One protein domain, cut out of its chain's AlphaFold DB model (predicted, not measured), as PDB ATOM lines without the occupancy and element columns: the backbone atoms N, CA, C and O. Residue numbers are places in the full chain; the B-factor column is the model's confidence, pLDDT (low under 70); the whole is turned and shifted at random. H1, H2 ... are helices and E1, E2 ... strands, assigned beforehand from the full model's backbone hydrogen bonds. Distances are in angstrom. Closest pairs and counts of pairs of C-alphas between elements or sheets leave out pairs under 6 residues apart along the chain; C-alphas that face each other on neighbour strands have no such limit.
ATOM      1  N   SER A 431      44.196  21.133  24.215       89.25
ATOM      2  CA  SER A 431      43.010  21.932  24.500       89.25
ATOM      3  C   SER A 431      41.987  21.690  23.402       89.25
ATOM      4  O   SER A 431      42.307  21.830  22.222       89.25
ATOM      5  N   LEU A 432      40.774  21.308  23.783       89.44
ATOM      6  CA  LEU A 432      39.652  21.112  22.877       89.44
ATOM      7  C   LEU A 432      38.681  22.280  23.040       89.44
ATOM      8  O   LEU A 432      38.092  22.458  24.102       89.44
ATOM      9  N   LEU A 433      38.525  23.053  21.975       91.31
ATOM     10  CA  LEU A 433      37.523  24.099  21.836       91.31
ATOM     11  C   LEU A 433      36.279  23.503  21.171       91.31
ATOM     12  O   LEU A 433      36.394  22.883  20.111       91.31
ATOM     13  N   VAL A 434      35.111  23.700  21.778       90.81
ATOM     14  CA  VAL A 434      33.810  23.282  21.244       90.81
ATOM     15  C   VAL A 434      32.958  24.523  21.005       90.81
ATOM     16  O   VAL A 434      32.747  25.339  21.900       90.81
ATOM     17  N   LEU A 435      32.486  24.666  19.771       90.50
ATOM     18  CA  LEU A 435      31.669  25.778  19.304       90.50
ATOM     19  C   LEU A 435      30.367  25.231  18.731       90.50
ATOM     20  O   LEU A 435      30.377  24.267  17.964       90.50
ATOM     21  N   LYS A 436      29.250  25.897  19.016       90.56
ATOM     22  CA  LYS A 436      27.973  25.574  18.377       90.56
ATOM     23  C   LYS A 436      28.093  25.754  16.864       90.56
ATOM     24  O   LYS A 436      28.567  26.792  16.393       90.56
ATOM     25  N   LYS A 437      27.651  24.765  16.083       90.88
ATOM     26  CA  LYS A 437      27.674  24.886  14.617       90.88
ATOM     27  C   LYS A 437      26.693  25.975  14.161       90.88
ATOM     28  O   LYS A 437      25.500  25.877  14.461       90.88
ATOM     29  N   PRO A 438      27.152  27.000  13.422       86.88
ATOM     30  CA  PRO A 438      26.259  28.029  12.906       86.88
ATOM     31  C   PRO A 438      25.368  27.482  11.781       86.88
ATOM     32  O   PRO A 438      25.750  26.553  11.066       86.88
ATOM     33  N   LYS A 439      24.186  28.087  11.595       84.38
ATOM     34  CA  LYS A 439      23.268  27.785  10.481       84.38
ATOM     35  C   LYS A 439      23.812  28.367   9.171       84.38
ATOM     36  O   LYS A 439      23.372  29.411   8.707       84.38
ATOM     37  N   MET A 440      24.806  27.703   8.599       81.38
ATOM     38  CA  MET A 440      25.391  28.022   7.298       81.38
ATOM     39  C   MET A 440      25.880  26.739   6.621       81.38
ATOM     40  O   MET A 440      25.951  25.679   7.248       81.38
ATOM     41  N   VAL A 441      26.234  26.839   5.343       74.00
ATOM     42  CA  VAL A 441      26.824  25.727   4.591       74.00
ATOM     43  C   VAL A 441      28.111  25.220   5.222       74.00
ATOM     44  O   VAL A 441      28.927  25.993   5.723       74.00
ATOM     45  N   GLU A 442      28.314  23.907   5.152       81.06
ATOM     46  CA  GLU A 442      29.416  23.249   5.845       81.06
ATOM     47  C   GLU A 442      30.793  23.777   5.415       81.06
ATOM     48  O   GLU A 442      31.649  23.981   6.272       81.06
ATOM     49  N   ASP A 443      30.998  24.085   4.132       81.44
ATOM     50  CA  ASP A 443      32.275  24.620   3.639       81.44
ATOM     51  C   ASP A 443      32.626  25.987   4.258       81.44
ATOM     52  O   ASP A 443      33.758  26.219   4.690       81.44
ATOM     53  N   ALA A 444      31.627  26.863   4.428       82.94
ATOM     54  CA  ALA A 444      31.795  28.132   5.135       82.94
ATOM     55  C   ALA A 444      32.076  27.912   6.629       82.94
ATOM     56  O   ALA A 444      32.917  28.612   7.197       82.94
ATOM     57  N   VAL A 445      31.436  26.913   7.260       89.25
ATOM     58  CA  VAL A 445      31.754  26.517   8.643       89.25
ATOM     59  C   VAL A 445      33.224  26.108   8.749       89.25
ATOM     60  O   VAL A 445      33.927  26.617   9.622       89.25
ATOM     61  N   TRP A 446      33.709  25.246   7.851       90.19
ATOM     62  CA  TRP A 446      35.110  24.812   7.804       90.19
ATOM     63  C   TRP A 446      36.069  25.990   7.626       90.19
ATOM     64  O   TRP A 446      37.012  26.139   8.409       90.19
ATOM     65  N   GLY A 447      35.815  26.851   6.638       88.06
ATOM     66  CA  GLY A 447      36.640  28.027   6.366       88.06
ATOM     67  C   GLY A 447      36.700  28.988   7.554       88.06
ATOM     68  O   GLY A 447      37.784  29.422   7.951       88.06
ATOM     69  N   ASN A 448      35.556  29.278   8.176       90.00
ATOM     70  CA  ASN A 448      35.479  30.146   9.350       90.00
ATOM     71  C   ASN A 448      36.170  29.526  10.567       90.00
ATOM     72  O   ASN A 448      36.936  30.213  11.243       90.00
ATOM     73  N   ALA A 449      35.975  28.232  10.818       91.69
ATOM     74  CA  ALA A 449      36.629  27.521  11.912       91.69
ATOM     75  C   ALA A 449      38.160  27.508  11.757       91.69
ATOM     76  O   ALA A 449      38.876  27.806  12.712       91.69
ATOM     77  N   LYS A 450      38.681  27.263  10.544       91.31
ATOM     78  CA  LYS A 450      40.125  27.350  10.253       91.31
ATOM     79  C   LYS A 450      40.664  28.774  10.423       91.31
ATOM     80  O   LYS A 450      41.730  28.957  11.008       91.31
ATOM     81  N   LYS A 451      39.939  29.798   9.955       90.50
ATOM     82  CA  LYS A 451      40.308  31.212  10.166       90.50
ATOM     83  C   LYS A 451      40.378  31.559  11.657       90.50
ATOM     84  O   LYS A 451      41.347  32.187  12.083       90.50
ATOM     85  N   ARG A 452      39.398  31.113  12.451       91.06
ATOM     86  CA  ARG A 452      39.395  31.270  13.916       91.06
ATOM     87  C   ARG A 452      40.585  30.564  14.557       91.06
ATOM     88  O   ARG A 452      41.314  31.195  15.313       91.06
ATOM     89  N   ALA A 453      40.854  29.312  14.187       92.50
ATOM     90  CA  ALA A 453      41.991  28.560  14.712       92.50
ATOM     91  C   ALA A 453      43.337  29.260  14.448       92.50
ATOM     92  O   ALA A 453      44.129  29.423  15.373       92.50
ATOM     93  N   ARG A 454      43.551  29.779  13.227       92.44
ATOM     94  CA  ARG A 454      44.735  30.590  12.867       92.44
ATOM     95  C   ARG A 454      44.834  31.879  13.691       92.44
ATOM     96  O   ARG A 454      45.923  32.272  14.103       92.44
ATOM     97  N   LYS A 455      43.705  32.551  13.950       92.38
ATOM     98  CA  LYS A 455      43.657  33.758  14.797       92.38
ATOM     99  C   LYS A 455      44.030  33.432  16.247       92.38
ATOM    100  O   LYS A 455      44.843  34.150  16.826       92.38
ATOM    101  N   ILE A 456      43.483  32.346  16.800       92.62
ATOM    102  CA  ILE A 456      43.809  31.849  18.143       92.62
ATOM    103  C   ILE A 456      45.293  31.492  18.227       92.62
ATOM    104  O   ILE A 456      45.958  31.960  19.139       92.62
ATOM    105  N   GLU A 457      45.835  30.744  17.265       93.50
ATOM    106  CA  GLU A 457      47.261  30.398  17.200       93.50
ATOM    107  C   GLU A 457      48.161  31.641  17.189       93.50
ATOM    108  O   GLU A 457      49.121  31.725  17.958       93.50
ATOM    109  N   ARG A 458      47.831  32.645  16.368       91.56
ATOM    110  CA  ARG A 458      48.580  33.908  16.318       91.56
ATOM    111  C   ARG A 458      48.554  34.639  17.662       91.56
ATOM    112  O   ARG A 458      49.593  35.104  18.119       91.56
ATOM    113  N   ASN A 459      47.387  34.734  18.296       89.69
ATOM    114  CA  ASN A 459      47.240  35.402  19.590       89.69
ATOM    115  C   ASN A 459      47.910  34.618  20.725       89.69
ATOM    116  O   ASN A 459      48.547  35.213  21.587       89.69
ATOM    117  N   ALA A 460      47.817  33.290  20.690       89.69
ATOM    118  CA  ALA A 460      48.511  32.393  21.599       89.69
ATOM    119  C   ALA A 460      50.022  32.631  21.542       89.69
ATOM    120  O   ALA A 460      50.646  32.812  22.583       89.69
ATOM    121  N   ARG A 461      50.588  32.753  20.334       88.81
ATOM    122  CA  ARG A 461      52.008  33.070  20.145       88.81
ATOM    123  C   ARG A 461      52.396  34.425  20.739       88.81
ATOM    124  O   ARG A 461      53.457  34.521  21.349       88.81
ATOM    125  N   LEU A 462      51.557  35.451  20.581       84.88
ATOM    126  CA  LEU A 462      51.794  36.777  21.172       84.88
ATOM    127  C   LEU A 462      51.780  36.749  22.707       84.88
ATOM    128  O   LEU A 462      52.505  37.519  23.326       84.88
ATOM    129  N   ASP A 463      50.998  35.849  23.306       85.81
ATOM    130  CA  ASP A 463      50.947  35.645  24.758       85.81
ATOM    131  C   ASP A 463      51.871  34.519  25.252       85.81
ATOM    132  O   ASP A 463      51.768  34.059  26.389       85.81
ATOM    133  N   GLY A 464      52.791  34.046  24.404       83.88
ATOM    134  CA  GLY A 464      53.821  33.099  24.823       83.88
ATOM    135  C   GLY A 464      53.411  31.632  24.887       83.88
ATOM    136  O   GLY A 464      54.120  30.825  25.493       83.88
ATOM    137  N   TYR A 465      52.276  31.274  24.296       88.44
ATOM    138  CA  TYR A 465      51.885  29.892  24.054       88.44
ATOM    139  C   TYR A 465      52.361  29.458  22.670       88.44
ATOM    140  O   TYR A 465      51.980  30.033  21.650       88.44
ATOM    141  N   LEU A 466      53.168  28.401  22.625       88.50
ATOM    142  CA  LEU A 466      53.604  27.804  21.370       88.50
ATOM    143  C   LEU A 466      52.640  26.683  20.984       88.50
ATOM    144  O   LEU A 466      52.638  25.605  21.581       88.50
ATOM    145  N   VAL A 467      51.807  26.945  19.981       89.81
ATOM    146  CA  VAL A 467      50.950  25.925  19.376       89.81
ATOM    147  C   VAL A 467      51.821  25.040  18.488       89.81
ATOM    148  O   VAL A 467      52.448  25.515  17.547       89.81
ATOM    149  N   LYS A 468      51.875  23.746  18.799       87.88
ATOM    150  CA  LYS A 468      52.589  22.746  18.002       87.88
ATOM    151  C   LYS A 468      51.823  22.407  16.730       87.88
ATOM    152  O   LYS A 468      52.420  22.244  15.671       87.88
ATOM    153  N   ARG A 469      50.504  22.263  16.852       87.12
ATOM    154  CA  ARG A 469      49.567  22.082  15.738       87.12
ATOM    155  C   ARG A 469      48.137  22.291  16.213       87.12
ATOM    156  O   ARG A 469      47.850  22.196  17.409       87.12
ATOM    157  N   TRP A 470      47.226  22.447  15.267       90.69
ATOM    158  CA  TRP A 470      45.797  22.384  15.528       90.69
ATOM    159  C   TRP A 470      45.061  21.656  14.406       90.69
ATOM    160  O   TRP A 470      45.583  21.487  13.304       90.69
ATOM    161  N   SER A 471      43.849  21.200  14.698       88.62
ATOM    162  CA  SER A 471      42.954  20.638  13.692       88.62
ATOM    163  C   SER A 471      41.504  21.005  13.964       88.62
ATOM    164  O   SER A 471      41.132  21.282  15.102       88.62
ATOM    165  N   VAL A 472      40.698  21.017  12.905       89.94
ATOM    166  CA  VAL A 472      39.274  21.356  12.941       89.94
ATOM    167  C   VAL A 472      38.468  20.123  12.562       89.94
ATOM    168  O   VAL A 472      38.847  19.371  11.667       89.94
ATOM    169  N   PHE A 473      37.330  19.944  13.219       89.44
ATOM    170  CA  PHE A 473      36.345  18.937  12.875       89.44
ATOM    171  C   PHE A 473      34.938  19.515  12.997       89.44
ATOM    172  O   PHE A 473      34.601  20.124  14.007       89.44
ATOM    173  N   VAL A 474      34.113  19.330  11.969       87.62
ATOM    174  CA  VAL A 474      32.732  19.828  11.937       87.62
ATOM    175  C   VAL A 474      31.774  18.640  11.917       87.62
ATOM    176  O   VAL A 474      31.877  17.767  11.058       87.62
ATOM    177  N   SER A 475      30.836  18.610  12.863       88.06
ATOM    178  CA  SER A 475      29.768  17.606  12.962       88.06
ATOM    179  C   SER A 475      28.444  18.297  13.324       88.06
ATOM    180  O   SER A 475      27.988  19.158  12.565       88.06
ATOM    181  N   ARG A 476      27.823  17.937  14.460       86.75
ATOM    182  CA  ARG A 476      26.750  18.706  15.110       86.75
ATOM    183  C   ARG A 476      27.282  20.033  15.633       86.75
ATOM    184  O   ARG A 476      26.619  21.042  15.457       86.75
ATOM    185  N   ASP A 477      28.484  19.999  16.191       89.19
ATOM    186  CA  ASP A 477      29.236  21.147  16.678       89.19
ATOM    187  C   ASP A 477      30.564  21.255  15.920       89.19
ATOM    188  O   ASP A 477      30.933  20.373  15.132       89.19
ATOM    189  N   VAL A 478      31.263  22.365  16.119       91.19
ATOM    190  CA  VAL A 478      32.596  22.614  15.580       91.19
ATOM    191  C   VAL A 478      33.608  22.386  16.692       91.19
ATOM    192  O   VAL A 478      33.568  23.031  17.734       91.19
ATOM    193  N   PHE A 479      34.538  21.478  16.446       91.19
ATOM    194  CA  PHE A 479      35.599  21.103  17.363       91.19
ATOM    195  C   PHE A 479      36.926  21.623  16.823       91.19
ATOM    196  O   PHE A 479      37.260  21.381  15.662       91.19
ATOM    197  N   VAL A 480      37.700  22.306  17.659       92.00
ATOM    198  CA  VAL A 480      39.069  22.715  17.335       92.00
ATOM    199  C   VAL A 480      40.004  22.159  18.394       92.00
ATOM    200  O   VAL A 480      39.929  22.521  19.566       92.00
ATOM    201  N   LEU A 481      40.879  21.246  17.986       90.12
ATOM    202  CA  LEU A 481      41.854  20.623  18.870       90.12
ATOM    203  C   LEU A 481      43.201  21.316  18.696       90.12
ATOM    204  O   LEU A 481      43.771  21.273  17.610       90.12
ATOM    205  N   PHE A 482      43.725  21.894  19.772       90.81
ATOM    206  CA  PHE A 482      45.067  22.466  19.839       90.81
ATOM    207  C   PHE A 482      45.999  21.533  20.609       90.81
ATOM    208  O   PHE A 482      45.646  21.033  21.677       90.81
ATOM    209  N   GLU A 483      47.207  21.333  20.089       89.19
ATOM    210  CA  GLU A 483      48.332  20.732  20.803       89.19
ATOM    211  C   GLU A 483      49.377  21.818  21.044       89.19
ATOM    212  O   GLU A 483      49.779  22.517  20.114       89.19
ATOM    213  N   LEU A 484      49.794  21.970  22.294       89.00
ATOM    214  CA  LEU A 484      50.723  22.998  22.745       89.00
ATOM    215  C   LEU A 484      52.063  22.355  23.096       89.00
ATOM    216  O   LEU A 484      52.113  21.229  23.598       89.00
ATOM    217  N   PHE A 485      53.154  23.080  22.876       86.12
ATOM    218  CA  PHE A 485      54.406  22.738  23.540       86.12
ATOM    219  C   PHE A 485      54.275  22.996  25.051       86.12
ATOM    220  O   PHE A 485      53.543  23.908  25.452       86.12
ATOM    221  N   PRO A 486      54.965  22.212  25.901       78.44
ATOM    222  CA  PRO A 486      55.177  22.608  27.289       78.44
ATOM    223  C   PRO A 486      55.824  23.998  27.327       78.44
ATOM    224  O   PRO A 486      56.638  24.319  26.461       78.44
ATOM    225  N   GLY A 487      55.482  24.820  28.312       71.19
ATOM    226  CA  GLY A 487      56.128  26.119  28.462       71.19
ATOM    227  C   GLY A 487      55.832  26.770  29.800       71.19
ATOM    228  O   GLY A 487      54.735  26.615  30.341       71.19
ATOM    229  N   ASP A 488      56.802  27.540  30.279       66.50
ATOM    230  CA  ASP A 488      56.767  28.207  31.579       66.50
ATOM    231  C   ASP A 488      55.674  29.269  31.659       66.50
ATOM    232  O   ASP A 488      55.199  29.782  30.648       66.50
ATOM    233  N   PHE A 529      47.440  35.895  29.935       87.12
ATOM    234  CA  PHE A 529      46.497  34.848  30.297       87.12
ATOM    235  C   PHE A 529      47.224  33.705  31.025       87.12
ATOM    236  O   PHE A 529      48.147  33.118  30.469       87.12
ATOM    237  N   PRO A 530      46.807  33.333  32.253       85.75
ATOM    238  CA  PRO A 530      47.469  32.272  33.024       85.75
ATOM    239  C   PRO A 530      47.368  30.871  32.404       85.75
ATOM    240  O   PRO A 530      48.168  29.990  32.711       85.75
ATOM    241  N   SER A 531      46.364  30.633  31.556       86.19
ATOM    242  CA  SER A 531      46.190  29.367  30.846       86.19
ATOM    243  C   SER A 531      45.723  29.603  29.416       86.19
ATOM    244  O   SER A 531      45.020  30.575  29.126       86.19
ATOM    245  N   PHE A 532      46.050  28.661  28.527       87.62
ATOM    246  CA  PHE A 532      45.564  28.689  27.149       87.62
ATOM    247  C   PHE A 532      44.029  28.703  27.095       87.62
ATOM    248  O   PHE A 532      43.447  29.406  26.278       87.62
ATOM    249  N   SER A 533      43.353  28.010  28.019       86.88
ATOM    250  CA  SER A 533      41.890  28.044  28.119       86.88
ATOM    251  C   SER A 533      41.353  29.441  28.412       86.88
ATOM    252  O   SER A 533      40.372  29.847  27.799       86.88
ATOM    253  N   LYS A 534      41.994  30.189  29.325       87.31
ATOM    254  CA  LYS A 534      41.614  31.578  29.627       87.31
ATOM    255  C   LYS A 534      41.860  32.492  28.429       87.31
ATOM    256  O   LYS A 534      41.007  33.321  28.132       87.31
ATOM    257  N   LEU A 535      42.971  32.293  27.716       89.31
ATOM    258  CA  LEU A 535      43.252  33.006  26.471       89.31
ATOM    259  C   LEU A 535      42.131  32.784  25.455       89.31
ATOM    260  O   LEU A 535      41.565  33.746  24.952       89.31
ATOM    261  N   VAL A 536      41.771  31.527  25.185       89.25
ATOM    262  CA  VAL A 536      40.738  31.194  24.194       89.25
ATOM    263  C   VAL A 536      39.369  31.738  24.602       89.25
ATOM    264  O   VAL A 536      38.719  32.361  23.771       89.25
ATOM    265  N   ARG A 537      38.957  31.587  25.870       86.88
ATOM    266  CA  ARG A 537      37.673  32.122  26.372       86.88
ATOM    267  C   ARG A 537      37.578  33.647  26.293       86.88
ATOM    268  O   ARG A 537      36.486  34.178  26.176       86.88
ATOM    269  N   ASN A 538      38.706  34.356  26.331       86.25
ATOM    270  CA  ASN A 538      38.725  35.803  26.119       86.25
ATOM    271  C   ASN A 538      38.502  36.190  24.643       86.25
ATOM    272  O   ASN A 538      38.144  37.327  24.354       86.25
ATOM    273  N   PHE A 539      38.771  35.288  23.695       81.31
ATOM    274  CA  PHE A 539      38.585  35.540  22.262       81.31
ATOM    275  C   PHE A 539      37.285  34.965  21.701       81.31
ATOM    276  O   PHE A 539      36.831  35.427  20.655       81.31
ATOM    277  N   GLU A 540      36.731  33.946  22.347       76.38
ATOM    278  CA  GLU A 540      35.591  33.179  21.864       76.38
ATOM    279  C   GLU A 540      34.618  32.927  23.020       76.38
ATOM    280  O   GLU A 540      35.006  32.392  24.062       76.38
ATOM    281  N   GLU A 541      33.338  33.224  22.808       71.75
ATOM    282  CA  GLU A 541      32.256  32.700  23.644       71.75
ATOM    283  C   GLU A 541      32.109  31.198  23.376       71.75
ATOM    284  O   GLU A 541      31.401  30.768  22.460       71.75
ATOM    285  N   ALA A 542      32.879  30.391  24.105       74.56
ATOM    286  CA  ALA A 542      33.019  28.978  23.801       74.56
ATOM    287  C   ALA A 542      33.386  28.107  25.001       74.56
ATOM    288  O   ALA A 542      34.042  28.541  25.954       74.56
ATOM    289  N   GLU A 543      33.047  26.823  24.893       82.06
ATOM    290  CA  GLU A 543      33.480  25.813  25.847       82.06
ATOM    291  C   GLU A 543      34.892  25.334  25.498       82.06
ATOM    292  O   GLU A 543      35.177  24.893  24.382       82.06
ATOM    293  N   VAL A 544      35.796  25.418  26.475       86.00
ATOM    294  CA  VAL A 544      37.192  24.988  26.327       86.00
ATOM    295  C   VAL A 544      37.512  23.946  27.386       86.00
ATOM    296  O   VAL A 544      37.440  24.240  28.584       86.00
ATOM    297  N   PHE A 545      37.904  22.759  26.928       85.19
ATOM    298  CA  PHE A 545      38.277  21.608  27.744       85.19
ATOM    299  C   PHE A 545      39.784  21.355  27.654       85.19
ATOM    300  O   PHE A 545      40.363  21.379  26.569       85.19
ATOM    301  N   THR A 546      40.425  21.065  28.785       85.88
ATOM    302  CA  THR A 546      41.867  20.770  28.864       85.88
ATOM    303  C   THR A 546      42.149  19.544  29.712       85.88
ATOM    304  O   THR A 546      41.436  19.276  30.677       85.88
ATOM    305  N   GLY A 547      43.214  18.812  29.381       82.69
ATOM    306  CA  GLY A 547      43.659  17.664  30.176       82.69
ATOM    307  C   GLY A 547      42.602  16.559  30.276       82.69
ATOM    308  O   GLY A 547      41.996  16.181  29.272       82.69
ATOM    309  N   SER A 548      42.355  16.054  31.488       78.06
ATOM    310  CA  SER A 548      41.376  14.987  31.763       78.06
ATOM    311  C   SER A 548      39.937  15.350  31.368       78.06
ATOM    312  O   SER A 548      39.171  14.470  30.977       78.06
ATOM    313  N   ALA A 549      39.569  16.638  31.370       84.88
ATOM    314  CA  ALA A 549      38.237  17.084  30.949       84.88
ATOM    315  C   ALA A 549      37.944  16.773  29.466       84.88
ATOM    316  O   ALA A 549      36.790  16.571  29.077       84.88
ATOM    317  N   ILE A 550      38.989  16.671  28.633       86.44
ATOM    318  CA  ILE A 550      38.857  16.248  27.232       86.44
ATOM    319  C   ILE A 550      38.408  14.788  27.154       86.44
ATOM    320  O   ILE A 550      37.578  14.455  26.313       86.44
ATOM    321  N   GLU A 551      38.902  13.917  28.037       82.88
ATOM    322  CA  GLU A 551      38.510  12.505  28.057       82.88
ATOM    323  C   GLU A 551      37.033  12.338  28.444       82.88
ATOM    324  O   GLU A 551      36.303  11.579  27.802       82.88
ATOM    325  N   GLY A 552      36.564  13.102  29.437       84.69
ATOM    326  CA  GLY A 552      35.146  13.148  29.802       84.69
ATOM    327  C   GLY A 552      34.264  13.609  28.639       84.69
ATOM    328  O   GLY A 552      33.246  12.981  28.339       84.69
ATOM    329  N   THR A 553      34.693  14.652  27.925       86.00
ATOM    330  CA  THR A 553      33.995  15.155  26.730       86.00
ATOM    331  C   THR A 553      33.984  14.108  25.616       86.00
ATOM    332  O   THR A 553      32.930  13.816  25.057       86.00
ATOM    333  N   TYR A 554      35.122  13.460  25.347       83.69
ATOM    334  CA  TYR A 554      35.230  12.378  24.369       83.69
ATOM    335  C   TYR A 554      34.262  11.231  24.671       83.69
ATOM    336  O   TYR A 554      33.599  10.750  23.755       83.69
ATOM    337  N   LYS A 555      34.111  10.811  25.937       83.75
ATOM    338  CA  LYS A 555      33.162   9.748  26.321       83.75
ATOM    339  C   LYS A 555      31.708  10.103  25.978       83.75
ATOM    340  O   LYS A 555      30.974   9.205  25.563       83.75
ATOM    341  N   LYS A 556      31.323  11.382  26.060       86.75
ATOM    342  CA  LYS A 556      29.971  11.882  25.738       86.75
ATOM    343  C   LYS A 556      29.698  12.042  24.234       86.75
ATOM    344  O   LYS A 556      28.540  12.091  23.832       86.75
ATOM    345  N   MET A 557      30.731  12.105  23.391       85.56
ATOM    346  CA  MET A 557      30.571  12.261  21.938       85.56
ATOM    347  C   MET A 557      29.917  11.037  21.272       85.56
ATOM    348  O   MET A 557      30.040   9.897  21.740       85.56
ATOM    349  N   ARG A 558      29.270  11.244  20.117       84.88
ATOM    350  CA  ARG A 558      28.698  10.145  19.318       84.88
ATOM    351  C   ARG A 558      29.803   9.278  18.708       84.88
ATOM    352  O   ARG A 558      30.906   9.760  18.463       84.88
ATOM    353  N   LYS A 559      29.500   8.013  18.382       82.44
ATOM    354  CA  LYS A 559      30.474   7.052  17.812       82.44
ATOM    355  C   LYS A 559      31.254   7.630  16.623       82.44
ATOM    356  O   LYS A 559      32.476   7.620  16.645       82.44
ATOM    357  N   LYS A 560      30.562   8.215  15.638       79.25
ATOM    358  CA  LYS A 560      31.201   8.826  14.458       79.25
ATOM    359  C   LYS A 560      32.122   9.994  14.827       79.25
ATOM    360  O   LYS A 560      33.178  10.141  14.236       79.25
ATOM    361  N   GLU A 561      31.748  10.818  15.802       83.69
ATOM    362  CA  GLU A 561      32.564  11.957  16.254       83.69
ATOM    363  C   GLU A 561      33.824  11.482  16.980       83.69
ATOM    364  O   GLU A 561      34.908  12.004  16.722       83.69
ATOM    365  N   LYS A 562      33.691  10.438  17.811       78.69
ATOM    366  CA  LYS A 562      34.814   9.780  18.490       78.69
ATOM    367  C   LYS A 562      35.863   9.309  17.490       78.69
ATOM    368  O   LYS A 562      37.020   9.675  17.641       78.69
ATOM    369  N   GLU A 563      35.461   8.579  16.446       77.31
ATOM    370  CA  GLU A 563      36.384   8.058  15.426       77.31
ATOM    371  C   GLU A 563      37.271   9.160  14.829       77.31
ATOM    372  O   GLU A 563      38.491   9.018  14.813       77.31
ATOM    373  N   TRP A 564      36.692  10.289  14.410       75.94
ATOM    374  CA  TRP A 564      37.458  11.402  13.838       75.94
ATOM    375  C   TRP A 564      38.351  12.098  14.862       75.94
ATOM    376  O   TRP A 564      39.521  12.347  14.580       75.94
ATOM    377  N   VAL A 565      37.833  12.375  16.062       76.94
ATOM    378  CA  VAL A 565      38.615  12.965  17.158       76.94
ATOM    379  C   VAL A 565      39.842  12.108  17.474       76.94
ATOM    380  O   VAL A 565      40.950  12.623  17.629       76.94
ATOM    381  N   THR A 566      39.677  10.788  17.474       74.69
ATOM    382  CA  THR A 566      40.765   9.832  17.643       74.69
ATOM    383  C   THR A 566      41.831   9.926  16.548       74.69
ATOM    384  O   THR A 566      43.016   9.919  16.880       74.69
ATOM    385  N   LEU A 567      41.454  10.086  15.274       73.12
ATOM    386  CA  LEU A 567      42.416  10.290  14.176       73.12
ATOM    387  C   LEU A 567      43.312  11.510  14.419       73.12
ATOM    388  O   LEU A 567      44.534  11.422  14.289       73.12
ATOM    389  N   PHE A 568      42.726  12.627  14.863       74.56
ATOM    390  CA  PHE A 568      43.476  13.851  15.165       74.56
ATOM    391  C   PHE A 568      44.438  13.695  16.351       74.56
ATOM    392  O   PHE A 568      45.469  14.375  16.422       74.56
ATOM    393  N   PHE A 569      44.139  12.792  17.289       73.81
ATOM    394  CA  PHE A 569      45.055  12.477  18.379       73.81
ATOM    395  C   PHE A 569      46.248  11.629  17.929       73.81
ATOM    396  O   PHE A 569      47.335  11.838  18.472       73.81
ATOM    397  N   VAL A 570      46.065  10.735  16.952       67.94
ATOM    398  CA  VAL A 570      47.081   9.760  16.518       67.94
ATOM    399  C   VAL A 570      48.130  10.364  15.582       67.94
ATOM    400  O   VAL A 570      49.291  10.025  15.750       67.94
ATOM    401  N   ASN A 571      47.757  11.260  14.655       57.62
ATOM    402  CA  ASN A 571      48.632  11.943  13.674       57.62
ATOM    403  C   ASN A 571      50.019  11.298  13.460       57.62
ATOM    404  O   ASN A 571      51.065  11.859  13.807       57.62
TER     405      ASN A 571
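What this domain is: This is residues 431 to 488 and 529 to 571 of the 577 residues of a protein of Candidatus Bathyarchaeota archaeon (UniProt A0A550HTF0). A sheet of four antiparallel strands is sandwiched between two pairs of helices, with the long H1 and the short H2 over one face and H3 and H4 over the other. These are three layers, helices on both faces of a sheet. The 101 printed residues hold four named helices and four named strands, in the order E1 H1 E2 E3 H2 E4 H3 H4, and the sheet's order is E2 E3 E1 E4. The class is mixed, helices and strands; the whole is compact, with a radius of gyration of the C-alphas of 13.2 A, and rounded, spanning 36 by 28 by 24 A.

Where its parts are: E1, residues 431 to 436, begins at C-alpha 431 (43.010, 21.932, 24.500) and is 16.6 A long. H1, residues 442 to 462, is 30.3 A long and begins at C-alpha 442 (29.416, 23.249, 5.845). E2, residues 467 to 474, is 20.6 A long, and E3, residues 477 to 484, 22.4 A. After the cut come H2, residues 532 to 539, 10.9 A; E4, residues 543 to 546, 10.2 A; H3, residues 548 to 556, 13.3 A; and H4, residues 559 to 570, 16.9 A, ending at C-alpha 570 (47.081, 9.760, 16.518).

How they stand to each other: The hairpin of E2 and E3 has N 471 and O 481 2.9 A apart, within hydrogen-bond range. Between E3 and E1, N 433 and O 480 are 2.8 A apart; between E1 and E4, N 432 and O 545, 2.8 A. E1, H1 and E2 form a split strand-helix-strand unit, two strands running the same way with E3 between them, and its crossover is right-handed. H1 lies over E2 and E3 at a height over the sheet of 8.8 A; the closest C-alphas of H1 and E2 are those of Glu 457 and Val 467, 6.2 A. On the same face, H2 lies over E1 at 8.6 A. H1 touches H2 with residues 456 to 460 alone, at a steep tilt of 63 degrees, opposite ways; the closest C-alphas, of Ile 456 and Val 536, are 6.8 A apart. On the opposite face, H4 lies over E2 and E3 at 10.4 A. H3 lies over E4 at 9.3 A and only just stands up from the sheet, rising 41 degrees. H3 and H4 are close but not clearly touching, the closest C-alphas, of Tyr 554 and Lys 562, being 6.4 A apart. In H1, H2 and H3 every O i to N i+4 pair is within hydrogen-bond range; in H4, 7 of 8.

The domain as a whole: The two C-alphas farthest apart, of Val 441 and Asp 488, are 40.4 A apart. Residues 489 to 528 are not printed, and C-alphas 488 and 529 are 12.3 A apart across the cut. Of the links that are printed whole, none is long. The mean pLDDT of the printed part is 85.1; residues 488, 570 and 571 are under 70.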